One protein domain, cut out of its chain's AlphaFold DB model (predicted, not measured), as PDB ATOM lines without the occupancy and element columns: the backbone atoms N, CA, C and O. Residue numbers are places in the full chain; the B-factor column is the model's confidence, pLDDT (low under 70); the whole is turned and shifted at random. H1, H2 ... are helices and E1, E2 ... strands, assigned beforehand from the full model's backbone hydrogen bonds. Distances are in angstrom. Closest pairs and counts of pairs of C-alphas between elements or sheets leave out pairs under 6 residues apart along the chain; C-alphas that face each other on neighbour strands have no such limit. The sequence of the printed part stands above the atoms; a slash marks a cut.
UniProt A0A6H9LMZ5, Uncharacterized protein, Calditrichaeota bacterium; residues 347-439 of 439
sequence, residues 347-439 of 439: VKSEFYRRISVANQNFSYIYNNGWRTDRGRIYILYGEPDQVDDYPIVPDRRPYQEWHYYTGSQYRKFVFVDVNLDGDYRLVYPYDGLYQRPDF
ATOM      1  N   VAL A 347     323.383 305.987 383.010       91.38
ATOM      2  CA  VAL A 347     322.170 306.154 382.191       91.38
ATOM      3  C   VAL A 347     322.443 305.719 380.754       91.38
ATOM      4  O   VAL A 347     321.659 304.962 380.181       91.38
ATOM      5  N   LYS A 348     323.582 306.129 380.186       92.56
ATOM      6  CA  LYS A 348     324.040 305.711 378.855       92.56
ATOM      7  C   LYS A 348     324.230 304.201 378.788       92.56
ATOM      8  O   LYS A 348     323.710 303.556 377.872       92.56
ATOM      9  N   SER A 349     324.964 303.636 379.746       88.38
ATOM     10  CA  SER A 349     325.236 302.198 379.799       88.38
ATOM     11  C   SER A 349     323.938 301.392 379.908       88.38
ATOM     12  O   SER A 349     323.737 300.442 379.147       88.38
ATOM     13  N   GLU A 350     323.010 301.797 380.777       89.69
ATOM     14  CA  GLU A 350     321.717 301.125 380.931       89.69
ATOM     15  C   GLU A 350     320.829 301.270 379.686       89.69
ATOM     16  O   GLU A 350     320.213 300.295 379.254       89.69
ATOM     17  N   PHE A 351     320.802 302.447 379.058       93.88
ATOM     18  CA  PHE A 351     320.034 302.692 377.837       93.88
ATOM     19  C   PHE A 351     320.460 301.759 376.692       93.88
ATOM     20  O   PHE A 351     319.635 301.028 376.133       93.88
ATOM     21  N   TYR A 352     321.761 301.696 376.388       92.00
ATOM     22  CA  TYR A 352     322.271 300.813 375.333       92.00
ATOM     23  C   TYR A 352     322.183 299.330 375.705       92.00
ATOM     24  O   TYR A 352     321.933 298.493 374.830       92.00
ATOM     25  N   ARG A 353     322.293 298.984 376.997       89.75
ATOM     26  CA  ARG A 353     322.001 297.623 377.468       89.75
ATOM     27  C   ARG A 353     320.553 297.243 377.166       89.75
ATOM     28  O   ARG A 353     320.311 296.157 376.638       89.75
ATOM     29  N   ARG A 354     319.585 298.120 377.446       92.69
ATOM     30  CA  ARG A 354     318.168 297.854 377.163       92.69
ATOM     31  C   ARG A 354     317.878 297.754 375.670       92.69
ATOM     32  O   ARG A 354     317.101 296.885 375.290       92.69
ATOM     33  N   ILE A 355     318.539 298.548 374.826       93.19
ATOM     34  CA  ILE A 355     318.464 298.396 373.361       93.19
ATOM     35  C   ILE A 355     318.957 297.014 372.929       93.19
ATOM     36  O   ILE A 355     318.293 296.345 372.135       93.19
ATOM     37  N   SER A 356     320.104 296.568 373.451       89.50
ATOM     38  CA  SER A 356     320.656 295.246 373.138       89.50
ATOM     39  C   SER A 356     319.686 294.127 373.531       89.50
ATOM     40  O   SER A 356     319.364 293.275 372.701       89.50
ATOM     41  N   VAL A 357     319.130 294.187 374.746       89.62
ATOM     42  CA  VAL A 357     318.128 293.221 375.223       89.62
ATOM     43  C   VAL A 357     316.852 293.278 374.384       89.62
ATOM     44  O   VAL A 357     316.310 292.235 374.019       89.62
ATOM     45  N   ALA A 358     316.390 294.477 374.025       93.56
ATOM     46  CA  ALA A 358     315.214 294.640 373.188       93.56
ATOM     47  C   ALA A 358     315.416 293.986 371.817       93.56
ATOM     48  O   ALA A 358     314.574 293.209 371.377       93.56
ATOM     49  N   ASN A 359     316.559 294.229 371.169       92.12
ATOM     50  CA  ASN A 359     316.915 293.589 369.903       92.12
ATOM     51  C   ASN A 359     317.032 292.070 370.021       92.12
ATOM     52  O   ASN A 359     316.673 291.356 369.091       92.12
ATOM     53  N   GLN A 360     317.504 291.555 371.147       88.50
ATOM     54  CA  GLN A 360     317.618 290.117 371.337       88.50
ATOM     55  C   GLN A 360     316.258 289.435 371.532       88.50
ATOM     56  O   GLN A 360     316.022 288.366 370.972       88.50
ATOM     57  N   ASN A 361     315.371 290.045 372.321       89.81
ATOM     58  CA  ASN A 361     314.147 289.395 372.789       89.81
ATOM     59  C   ASN A 361     312.909 289.733 371.954       89.81
ATOM     60  O   ASN A 361     311.967 288.945 371.921       89.81
ATOM     61  N   PHE A 362     312.890 290.901 371.308       92.94
ATOM     62  CA  PHE A 362     311.692 291.430 370.651       92.94
ATOM     63  C   PHE A 362     311.878 291.682 369.153       92.94
ATOM     64  O   PHE A 362     310.958 292.186 368.517       92.94
ATOM     65  N   SER A 363     313.029 291.338 368.563       90.62
ATOM     66  CA  SER A 363     313.159 291.351 367.099       90.62
ATOM     67  C   SER A 363     312.244 290.302 366.471       90.62
ATOM     68  O   SER A 363     312.125 289.187 366.981       90.62
ATOM     69  N   TYR A 364     311.651 290.631 365.329       86.19
ATOM     70  CA  TYR A 364     310.860 289.690 364.540       86.19
ATOM     71  C   TYR A 364     311.127 289.903 363.052       86.19
ATOM     72  O   TYR A 364     311.251 291.035 362.584       86.19
ATOM     73  N   ILE A 365     311.202 288.800 362.304       83.62
ATOM     74  CA  ILE A 365     311.459 288.776 360.859       83.62
ATOM     75  C   ILE A 365     312.673 289.659 360.480       83.62
ATOM     76  O   ILE A 365     313.808 289.219 360.643       83.62
ATOM     77  N   TYR A 366     312.444 290.888 359.997       78.75
ATOM     78  CA  TYR A 366     313.473 291.852 359.573       78.75
ATOM     79  C   TYR A 366     313.488 293.146 360.406       78.75
ATOM     80  O   TYR A 366     314.220 294.080 360.080       78.75
ATOM     81  N   ASN A 367     312.680 293.228 361.467       84.00
ATOM     82  CA  ASN A 367     312.582 294.400 362.327       84.00
ATOM     83  C   ASN A 367     313.382 294.212 363.615       84.00
ATOM     84  O   ASN A 367     313.178 293.259 364.367       84.00
ATOM     85  N   ASN A 368     314.264 295.177 363.883       90.38
ATOM     86  CA  ASN A 368     315.027 295.242 365.123       90.38
ATOM     87  C   ASN A 368     314.093 295.467 366.315       90.38
ATOM     88  O   ASN A 368     313.240 296.355 366.284       90.38
ATOM     89  N   GLY A 369     314.314 294.712 367.386       92.19
ATOM     90  CA  GLY A 369     313.488 294.720 368.586       92.19
ATOM     91  C   GLY A 369     313.308 296.093 369.227       92.19
ATOM     92  O   GLY A 369     312.210 296.391 369.683       92.19
ATOM     93  N   TRP A 370     314.315 296.974 369.178       93.81
ATOM     94  CA  TRP A 370     314.207 298.348 369.690       93.81
ATOM     95  C   TRP A 370     313.103 299.179 369.009       93.81
ATOM     96  O   TRP A 370     312.586 300.118 369.608       93.81
ATOM     97  N   ARG A 371     312.704 298.823 367.778       92.75
ATOM     98  CA  ARG A 371     311.614 299.480 367.032       92.75
ATOM     99  C   ARG A 371     310.227 298.918 367.344       92.75
ATOM    100  O   ARG A 371     309.238 299.475 366.878       92.75
ATOM    101  N   THR A 372     310.147 297.798 368.054       93.19
ATOM    102  CA  THR A 372     308.874 297.144 368.394       93.19
ATOM    103  C   THR A 372     308.276 297.760 369.639       93.19
ATOM    104  O   THR A 372     309.019 298.198 370.510       93.19
ATOM    105  N   ASP A 373     306.955 297.730 369.779       93.31
ATOM    106  CA  ASP A 373     306.305 298.359 370.928       93.31
ATOM    107  C   ASP A 373     306.784 297.756 372.259       93.31
ATOM    108  O   ASP A 373     307.106 298.495 373.190       93.31
ATOM    109  N   ARG A 374     306.948 296.426 372.327       94.00
ATOM    110  CA  ARG A 374     307.558 295.755 373.492       94.00
ATOM    111  C   ARG A 374     308.977 296.247 373.762       94.00
ATOM    112  O   ARG A 374     309.319 296.529 374.907       94.00
ATOM    113  N   GLY A 375     309.798 296.379 372.722       94.81
ATOM    114  CA  GLY A 375     311.159 296.890 372.865       94.81
ATOM    115  C   GLY A 375     311.217 298.344 373.305       94.81
ATOM    116  O   GLY A 375     312.012 298.664 374.183       94.81
ATOM    117  N   ARG A 376     310.345 299.207 372.775       93.44
ATOM    118  CA  ARG A 376     310.237 300.616 373.180       93.44
ATOM    119  C   ARG A 376     309.859 300.736 374.658       93.44
ATOM    120  O   ARG A 376     310.558 301.411 375.409       93.44
ATOM    121  N   ILE A 377     308.820 300.018 375.097       93.69
ATOM    122  CA  ILE A 377     308.413 299.981 376.510       93.69
ATOM    123  C   ILE A 377     309.543 299.435 377.387       93.69
ATOM    124  O   ILE A 377     309.866 300.043 378.403       93.69
ATOM    125  N   TYR A 378     310.211 298.359 376.973       94.12
ATOM    126  CA  TYR A 378     311.351 297.816 377.713       94.12
ATOM    127  C   TYR A 378     312.514 298.816 377.831       94.12
ATOM    128  O   TYR A 378     313.145 298.909 378.879       94.12
ATOM    129  N   ILE A 379     312.816 299.585 376.781       93.88
ATOM    130  CA  ILE A 379     313.884 300.597 376.812       93.88
ATOM    131  C   ILE A 379     313.540 301.720 377.796       93.88
ATOM    132  O   ILE A 379     314.370 302.070 378.640       93.88
ATOM    133  N   LEU A 380     312.310 302.225 377.750       91.31
ATOM    134  CA  LEU A 380     311.861 303.323 378.607       91.31
ATOM    135  C   LEU A 380     311.718 302.902 380.077       91.31
ATOM    136  O   LEU A 380     312.157 303.619 380.975       91.31
ATOM    137  N   TYR A 381     311.148 301.724 380.329       90.31
ATOM    138  CA  TYR A 381     310.749 301.297 381.674       90.31
ATOM    139  C   TYR A 381     311.655 300.237 382.302       90.31
ATOM    140  O   TYR A 381     311.636 300.066 383.516       90.31
ATOM    141  N   GLY A 382     312.491 299.565 381.514       91.31
ATOM    142  CA  GLY A 382     313.327 298.458 381.970       91.31
ATOM    143  C   GLY A 382     312.591 297.117 381.984       91.31
ATOM    144  O   GLY A 382     311.543 296.950 381.351       91.31
ATOM    145  N   GLU A 383     313.168 296.146 382.701       91.38
ATOM    146  CA  GLU A 383     312.558 294.824 382.889       91.38
ATOM    147  C   GLU A 383     311.252 294.969 383.689       91.38
ATOM    148  O   GLU A 383     311.265 295.607 384.742       91.38
ATOM    149  N   PRO A 384     310.122 294.433 383.192       93.00
ATOM    150  CA  PRO A 384     308.874 294.422 383.947       93.00
ATOM    151  C   PRO A 384     309.008 293.566 385.208       93.00
ATOM    152  O   PRO A 384     309.660 292.522 385.193       93.00
ATOM    153  N   ASP A 385     308.331 293.977 386.280       92.69
ATOM    154  CA  ASP A 385     308.303 293.225 387.537       92.69
ATOM    155  C   ASP A 385     307.538 291.897 387.373       92.69
ATOM    156  O   ASP A 385     307.859 290.895 388.014       92.69
ATOM    157  N   GLN A 386     306.532 291.876 386.489       93.75
ATOM    158  CA  GLN A 386     305.773 290.681 386.127       93.75
ATOM    159  C   GLN A 386     305.351 290.719 384.652       93.75
ATOM    160  O   GLN A 386     304.934 291.756 384.132       93.75
ATOM    161  N   VAL A 387     305.432 289.556 383.999       95.69
ATOM    162  CA  VAL A 387     304.926 289.318 382.642       95.69
ATOM    163  C   VAL A 387     303.932 288.169 382.686       95.69
ATOM    164  O   VAL A 387     304.323 287.035 382.964       95.69
ATOM    165  N   ASP A 388     302.678 288.454 382.354       95.50
ATOM    166  CA  ASP A 388     301.666 287.433 382.113       95.50
ATOM    167  C   ASP A 388     301.609 287.150 380.607       95.50
ATOM    168  O   ASP A 388     301.176 287.990 379.814       95.50
ATOM    169  N   ASP A 389     302.107 285.979 380.207       93.69
ATOM    170  CA  ASP A 389     302.215 285.559 378.808       93.69
ATOM    171  C   ASP A 389     301.090 284.589 378.436       93.69
ATOM    172  O   ASP A 389     300.946 283.518 379.031       93.69
ATOM    173  N   TYR A 390     300.307 284.956 377.424       94.12
ATOM    174  CA  TYR A 390     299.158 284.194 376.953       94.12
ATOM    175  C   TYR A 390     299.355 283.795 375.481       94.12
ATOM    176  O   TYR A 390     298.718 284.363 374.588       94.12
ATOM    177  N   PRO A 391     300.229 282.810 375.192       88.50
ATOM    178  CA  PRO A 391     300.590 282.438 373.822       88.50
ATOM    179  C   PRO A 391     299.476 281.701 373.068       88.50
ATOM    180  O   PRO A 391     299.464 281.688 371.839       88.50
ATOM    181  N   ILE A 392     298.554 281.053 373.788       87.44
ATOM    182  CA  ILE A 392     297.414 280.324 373.221       87.44
ATOM    183  C   ILE A 392     296.192 280.635 374.076       87.44
ATOM    184  O   ILE A 392     296.137 280.260 375.246       87.44
ATOM    185  N   VAL A 393     295.203 281.299 373.482       82.56
ATOM    186  CA  VAL A 393     293.961 281.667 374.164       82.56
ATOM    187  C   VAL A 393     292.784 281.340 373.250       82.56
ATOM    188  O   VAL A 393     292.774 281.803 372.109       82.56
ATOM    189  N   PRO A 394     291.792 280.553 373.708       85.56
ATOM    190  CA  PRO A 394     290.577 280.316 372.938       85.56
ATOM    191  C   PRO A 394     289.913 281.640 372.553       85.56
ATOM    192  O   PRO A 394     289.762 282.532 373.389       85.56
ATOM    193  N   ASP A 395     289.555 281.769 371.276       85.94
ATOM    194  CA  ASP A 395     288.830 282.917 370.719       85.94
ATOM    195  C   ASP A 395     289.521 284.287 370.889       85.94
ATOM    196  O   ASP A 395     288.889 285.335 370.737       85.94
ATOM    197  N   ARG A 396     290.832 284.309 371.177       86.06
ATOM    198  CA  ARG A 396     291.639 285.537 371.259       86.06
ATOM    199  C   ARG A 396     292.987 285.369 370.562       86.06
ATOM    200  O   ARG A 396     293.484 284.264 370.364       86.06
ATOM    201  N   ARG A 397     293.582 286.497 370.173       91.19
ATOM    202  CA  ARG A 397     294.971 286.543 369.697       91.19
ATOM    203  C   ARG A 397     295.938 286.353 370.876       91.19
ATOM    204  O   ARG A 397     295.575 286.740 371.987       91.19
ATOM    205  N   PRO A 398     297.144 285.805 370.647       94.88
ATOM    206  CA  PRO A 398     298.200 285.781 371.648       94.88
ATOM    207  C   PRO A 398     298.484 287.186 372.177       94.88
ATOM    208  O   PRO A 398     298.522 288.148 371.403       94.88
ATOM    209  N   TYR A 399     298.666 287.316 373.487       95.31
ATOM    210  CA  TYR A 399     298.926 288.610 374.111       95.31
ATOM    211  C   TYR A 399     299.815 288.486 375.346       95.31
ATOM    212  O   TYR A 399     299.952 287.414 375.930       95.31
ATOM    213  N   GLN A 400     300.421 289.605 375.730       95.94
ATOM    214  CA  GLN A 400     301.230 289.738 376.934       95.94
ATOM    215  C   GLN A 400     300.756 290.926 377.754       95.94
ATOM    216  O   GLN A 400     300.479 291.989 377.197       95.94
ATOM    217  N   GLU A 401     300.719 290.761 379.069       96.50
ATOM    218  CA  GLU A 401     300.516 291.858 380.010       96.50
ATOM    219  C   GLU A 401     301.791 292.070 380.819       96.50
ATOM    220  O   GLU A 401     302.335 291.137 381.404       96.50
ATOM    221  N   TRP A 402     302.311 293.292 380.797       96.06
ATOM    222  CA  TRP A 402     303.517 293.674 381.519       96.06
ATOM    223  C   TRP A 402     303.145 294.628 382.641       96.06
ATOM    224  O   TRP A 402     302.464 295.633 382.416       96.06
ATOM    225  N   HIS A 403     303.623 294.319 383.839       94.31
ATOM    226  CA  HIS A 403     303.306 295.038 385.062       94.31
ATOM    227  C   HIS A 403     304.577 295.638 385.653       94.31
ATOM    228  O   HIS A 403     305.579 294.945 385.832       94.31
ATOM    229  N   TYR A 404     304.505 296.928 385.966       90.38
ATOM    230  CA  TYR A 404     305.548 297.680 386.648       90.38
ATOM    231  C   TYR A 404     304.965 298.212 387.959       90.38
ATOM    232  O   TYR A 404     304.136 299.126 387.968       90.38
ATOM    233  N   TYR A 405     305.361 297.587 389.060       87.56
ATOM    234  CA  TYR A 405     305.049 297.964 390.435       87.56
ATOM    235  C   TYR A 405     306.084 298.945 390.991       87.56
ATOM    236  O   TYR A 405     305.766 299.747 391.868       87.56
ATOM    237  N   THR A 406     307.316 298.884 390.479       73.94
ATOM    238  CA  THR A 406     308.431 299.708 390.947       73.94
ATOM    239  C   THR A 406     308.343 301.132 390.379       73.94
ATOM    240  O   THR A 406     308.349 301.340 389.167       73.94
ATOM    241  N   GLY A 407     308.263 302.134 391.261       66.75
ATOM    242  CA  GLY A 407     308.122 303.554 390.913       66.75
ATOM    243  C   GLY A 407     307.045 304.256 391.747       66.75
ATOM    244  O   GLY A 407     306.473 303.671 392.662       66.75
ATOM    245  N   SER A 408     306.749 305.523 391.447       66.94
ATOM    246  CA  SER A 408     305.706 306.279 392.162       66.94
ATOM    247  C   SER A 408     304.274 305.856 391.802       66.94
ATOM    248  O   SER A 408     303.338 306.227 392.509       66.94
ATOM    249  N   GLN A 409     304.080 305.113 390.705       81.06
ATOM    250  CA  GLN A 409     302.769 304.710 390.188       81.06
ATOM    251  C   GLN A 409     302.852 303.352 389.485       81.06
ATOM    252  O   GLN A 409     303.754 303.135 388.676       81.06
ATOM    253  N   TYR A 410     301.870 302.483 389.744       88.50
ATOM    254  CA  TYR A 410     301.677 301.230 389.013       88.50
ATOM    255  C   TYR A 410     301.388 301.502 387.533       88.50
ATOM    256  O   TYR A 410     300.518 302.316 387.208       88.50
ATOM    257  N   ARG A 411     302.085 300.796 386.638       90.38
ATOM    258  CA  ARG A 411     301.851 300.855 385.188       90.38
ATOM    259  C   ARG A 411     301.590 299.460 384.637       90.38
ATOM    260  O   ARG A 411     302.269 298.502 385.001       90.38
ATOM    261  N   LYS A 412     300.623 299.371 383.725       93.31
ATOM    262  CA  LYS A 412     300.297 298.158 382.973       93.31
ATOM    263  C   LYS A 412     300.409 298.451 381.485       93.31
ATOM    264  O   LYS A 412     299.861 299.451 381.025       93.31
ATOM    265  N   PHE A 413     301.050 297.550 380.752       94.62
ATOM    266  CA  PHE A 413     301.072 297.554 379.295       94.62
ATOM    267  C   PHE A 413     300.508 296.236 378.773       94.62
ATOM    268  O   PHE A 413     300.831 295.180 379.310       94.62
ATOM    269  N   VAL A 414     299.656 296.284 377.751       94.81
ATOM    270  CA  VAL A 414     299.136 295.073 377.094       94.81
ATOM    271  C   VAL A 414     299.561 295.088 375.644       94.81
ATOM    272  O   VAL A 414     299.341 296.083 374.953       94.81
ATOM    273  N   PHE A 415     300.133 293.980 375.185       94.88
ATOM    274  CA  PHE A 415     300.571 293.807 373.809       94.88
ATOM    275  C   PHE A 415     299.876 292.618 373.167       94.88
ATOM    276  O   PHE A 415     299.784 291.568 373.791       94.88
ATOM    277  N   VAL A 416     299.438 292.747 371.919       93.94
ATOM    278  CA  VAL A 416     298.714 291.696 371.192       93.94
ATOM    279  C   VAL A 416     299.424 291.394 369.880       93.94
ATOM    280  O   VAL A 416     299.711 292.306 369.106       93.94
ATOM    281  N   ASP A 417     299.667 290.116 369.599       92.38
ATOM    282  CA  ASP A 417     300.125 289.656 368.286       92.38
ATOM    283  C   ASP A 417     298.924 289.564 367.334       92.38
ATOM    284  O   ASP A 417     298.259 288.532 367.191       92.38
ATOM    285  N   VAL A 418     298.586 290.702 366.730       88.56
ATOM    286  CA  VAL A 418     297.389 290.850 365.889       88.56
ATOM    287  C   VAL A 418     297.459 289.950 364.649       88.56
ATOM    288  O   VAL A 418     296.428 289.409 364.226       88.56
ATOM    289  N   ASN A 419     298.664 289.778 364.099       88.38
ATOM    290  CA  ASN A 419     298.919 289.120 362.817       88.38
ATOM    291  C   ASN A 419     299.428 287.679 362.949       88.38
ATOM    292  O   ASN A 419     299.495 286.985 361.935       88.38
ATOM    293  N   LEU A 420     299.733 287.216 364.165       87.62
ATOM    294  CA  LEU A 420     300.362 285.919 364.439       87.62
ATOM    295  C   LEU A 420     301.754 285.782 363.797       87.62
ATOM    296  O   LEU A 420     302.134 284.704 363.340       87.62
ATOM    297  N   ASP A 421     302.496 286.885 363.731       87.00
ATOM    298  CA  ASP A 421     303.829 286.977 363.123       87.00
ATOM    299  C   ASP A 421     304.936 287.285 364.150       87.00
ATOM    300  O   ASP A 421     306.113 287.382 363.790       87.00
ATOM    301  N   GLY A 422     304.575 287.395 365.433       87.00
ATOM    302  CA  GLY A 422     305.464 287.781 366.523       87.00
ATOM    303  C   GLY A 422     305.578 289.295 366.753       87.00
ATOM    304  O   GLY A 422     306.269 289.693 367.698       87.00
ATOM    305  N   ASP A 423     304.903 290.140 365.960       90.00
ATOM    306  CA  ASP A 423     304.798 291.597 366.159       90.00
ATOM    307  C   ASP A 423     303.712 291.914 367.202       90.00
ATOM    308  O   ASP A 423     302.583 292.287 366.882       90.00
ATOM    309  N   TYR A 424     304.054 291.762 368.483       92.00
ATOM    310  CA  TYR A 424     303.177 292.139 369.596       92.00
ATOM    311  C   TYR A 424     303.056 293.667 369.691       92.00
ATOM    312  O   TYR A 424     303.994 294.344 370.124       92.00
ATOM    313  N   ARG A 425     301.888 294.197 369.314       91.62
ATOM    314  CA  ARG A 425     301.588 295.636 369.287       91.62
ATOM    315  C   ARG A 425     300.940 296.106 370.572       91.62
ATOM    316  O   ARG A 425     300.097 295.396 371.118       91.62
ATOM    317  N   LEU A 426     301.300 297.297 371.032       92.25
ATOM    318  CA  LEU A 426     300.719 297.904 372.224       92.25
ATOM    319  C   LEU A 426     299.237 298.214 371.991       92.25
ATOM    320  O   LEU A 426     298.877 298.859 371.014       92.25
ATOM    321  N   VAL A 427     298.379 297.757 372.900       90.75
ATOM    322  CA  VAL A 427     296.932 298.044 372.891       90.75
ATOM    323  C   VAL A 427     296.444 298.680 374.195       90.75
ATOM    324  O   VAL A 427     295.317 299.167 374.254       90.75
ATOM    325  N   TYR A 428     297.267 298.668 375.249       88.56
ATOM    326  CA  TYR A 428     296.987 299.352 376.510       88.56
ATOM    327  C   TYR A 428     298.274 299.946 377.112       88.56
ATOM    328  O   TYR A 428     299.248 299.200 377.191       88.56
ATOM    329  N   PRO A 429     298.283 301.208 377.597       83.56
ATOM    330  CA  PRO A 429     297.169 302.156 377.554       83.56
ATOM    331  C   PRO A 429     296.767 302.453 376.107       83.56
ATOM    332  O   PRO A 429     297.614 302.533 375.226       83.56
ATOM    333  N   TYR A 430     295.459 302.500 375.863       65.19
ATOM    334  CA  TYR A 430     294.917 302.640 374.517       65.19
ATOM    335  C   TYR A 430     295.065 304.096 374.078       65.19
ATOM    336  O   TYR A 430     294.509 304.987 374.719       65.19
ATOM    337  N   ASP A 431     295.810 304.333 373.006       61.84
ATOM    338  CA  ASP A 431     296.051 305.661 372.431       61.84
ATOM    339  C   ASP A 431     294.947 306.103 371.449       61.84
ATOM    340  O   ASP A 431     294.994 307.206 370.910       61.84
ATOM    341  N   GLY A 432     293.913 305.278 371.240       54.06
ATOM    342  CA  GLY A 432     292.813 305.585 370.323       54.06
ATOM    343  C   GLY A 432     293.075 305.194 368.870       54.06
ATOM    344  O   GLY A 432     292.168 305.313 368.043       54.06
ATOM    345  N   LEU A 433     294.277 304.711 368.544       47.72
ATOM    346  CA  LEU A 433     294.696 304.408 367.185       47.72
ATOM    347  C   LEU A 433     295.199 302.959 367.133       47.72
ATOM    348  O   LEU A 433     296.094 302.563 367.854       47.72
ATOM    349  N   TYR A 434     294.699 302.138 366.207       47.69
ATOM    350  CA  TYR A 434     295.375 300.866 365.871       47.69
ATOM    351  C   TYR A 434     296.675 301.093 365.065       47.69
ATOM    352  O   TYR A 434     297.149 300.204 364.352       47.69
ATOM    353  N   GLN A 435     297.209 302.313 365.115       46.25
ATOM    354  CA  GLN A 435     298.496 302.692 364.559       46.25
ATOM    355  C   GLN A 435     299.530 302.488 365.660       46.25
ATOM    356  O   GLN A 435     299.200 302.551 366.839       46.25
ATOM    357  N   ARG A 436     300.772 302.172 365.287       54.97
ATOM    358  CA  ARG A 436     301.835 302.136 366.294       54.97
ATOM    359  C   ARG A 436     301.874 303.501 366.973       54.97
ATOM    360  O   ARG A 436     301.749 304.482 366.240       54.97
ATOM    361  N   PRO A 437     302.077 303.576 368.297       53.47
ATOM    362  CA  PRO A 437     302.267 304.867 368.920       53.47
ATOM    363  C   PRO A 437     303.425 305.567 368.200       53.47
ATOM    364  O   PRO A 437     304.533 305.013 368.087       53.47
ATOM    365  N   ASP A 438     303.134 306.745 367.653       44.81
ATOM    366  CA  ASP A 438     304.135 307.674 367.147       44.81
ATOM    367  C   ASP A 438     304.859 308.223 368.381       44.81
ATOM    368  O   ASP A 438     304.461 309.231 368.962       44.81
ATOM    369  N   PHE A 439     305.842 307.459 368.858       50.16
ATOM    370  CA  PHE A 439     306.825 307.932 369.826       50.16
ATOM    371  C   PHE A 439     307.815 308.856 369.131       50.16
ATOM    372  O   PHE A 439     308.330 308.427 368.067       50.16
TER     373      PHE A 439
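Overview. This is residues 347 to 439 of the 439 residues of an uncharacterized protein of Calditrichaeota bacterium (UniProt A0A6H9LMZ5). A twisted antiparallel sheet of four strands has helix H2 lying over one face, along the strands, and the longer helix H1 packs on H2, away from the sheet. The longest axis runs from the first turn of H1 to the link between E1 and E2, and the last residues form a tail after the edge strand E4. The printed part has 93 residues, with two named helices followed by four named strands in sheet order E1 E2 E3 E4, antiparallel throughout; the class is mixed, helices and strands. It is compact, with a radius of gyration of the C-alphas of 13.1 A and spans of 42 by 34 by 24 A.

Arrangement. H1, residues 347 to 362, and H2, residues 373 to 381, form a helical hairpin. They touch, closest at the C-alphas of Ala 358 and Gly 375, 4.6 A apart, and run opposite ways at a shallow tilt of 24 degrees. In both helices every O i to N i+4 pair is within hydrogen-bond range. E1, residues 386 to 390, E2, residues 399 to 404, E3, residues 411 to 417, and E4, residues 424 to 428, form a meander, each strand the antiparallel neighbour of the one before. Within hydrogen-bond range are N 388 and O 401 between E1 and E2, 2.9 A, N 402 and O 413 between E2 and E3, 2.8 A, and N 416 and O 425 between E3 and E4, 2.8 A. H2 is on this sheet at a height of 9.6 A; it lies over E3 and runs along the strands, at 10 degrees to E3 on the local plane. The closest C-alphas of H2 and E4 are those of Asp 373 and Arg 425, 5.7 A apart. H2 and E2 are near each other, with 5 pairs of C-alphas within 10 A. H1 is not on the sheet and is apart from its four strands. E1 and E4 are the edge strands and are apart.

Along the chain. H1 begins at C-alpha 347, (322.170, 306.154, 382.191), and is 21.4 A long; H2 is 12.0 A long. E1 is 13.0 A, E2 16.8 A, E3 20.3 A and E4 11.8 A long, each from first to last C-alpha. E3 begins at C-alpha 411, (301.851, 300.855, 385.188), and E4 ends at C-alpha 428, (296.987, 299.352, 376.510).

Size, cuts and confidence. The C-alphas farthest apart are those of Lys 348 and Asp 395, 42.7 A. The printed part has no cut and ends at the chain's last residue, 439. The link from H2 to E1 is tight, the other links between elements are short, and there is no long link. The mean pLDDT of the printed part is 86.1; residues 407 to 408 and 430 to 439 are under 70.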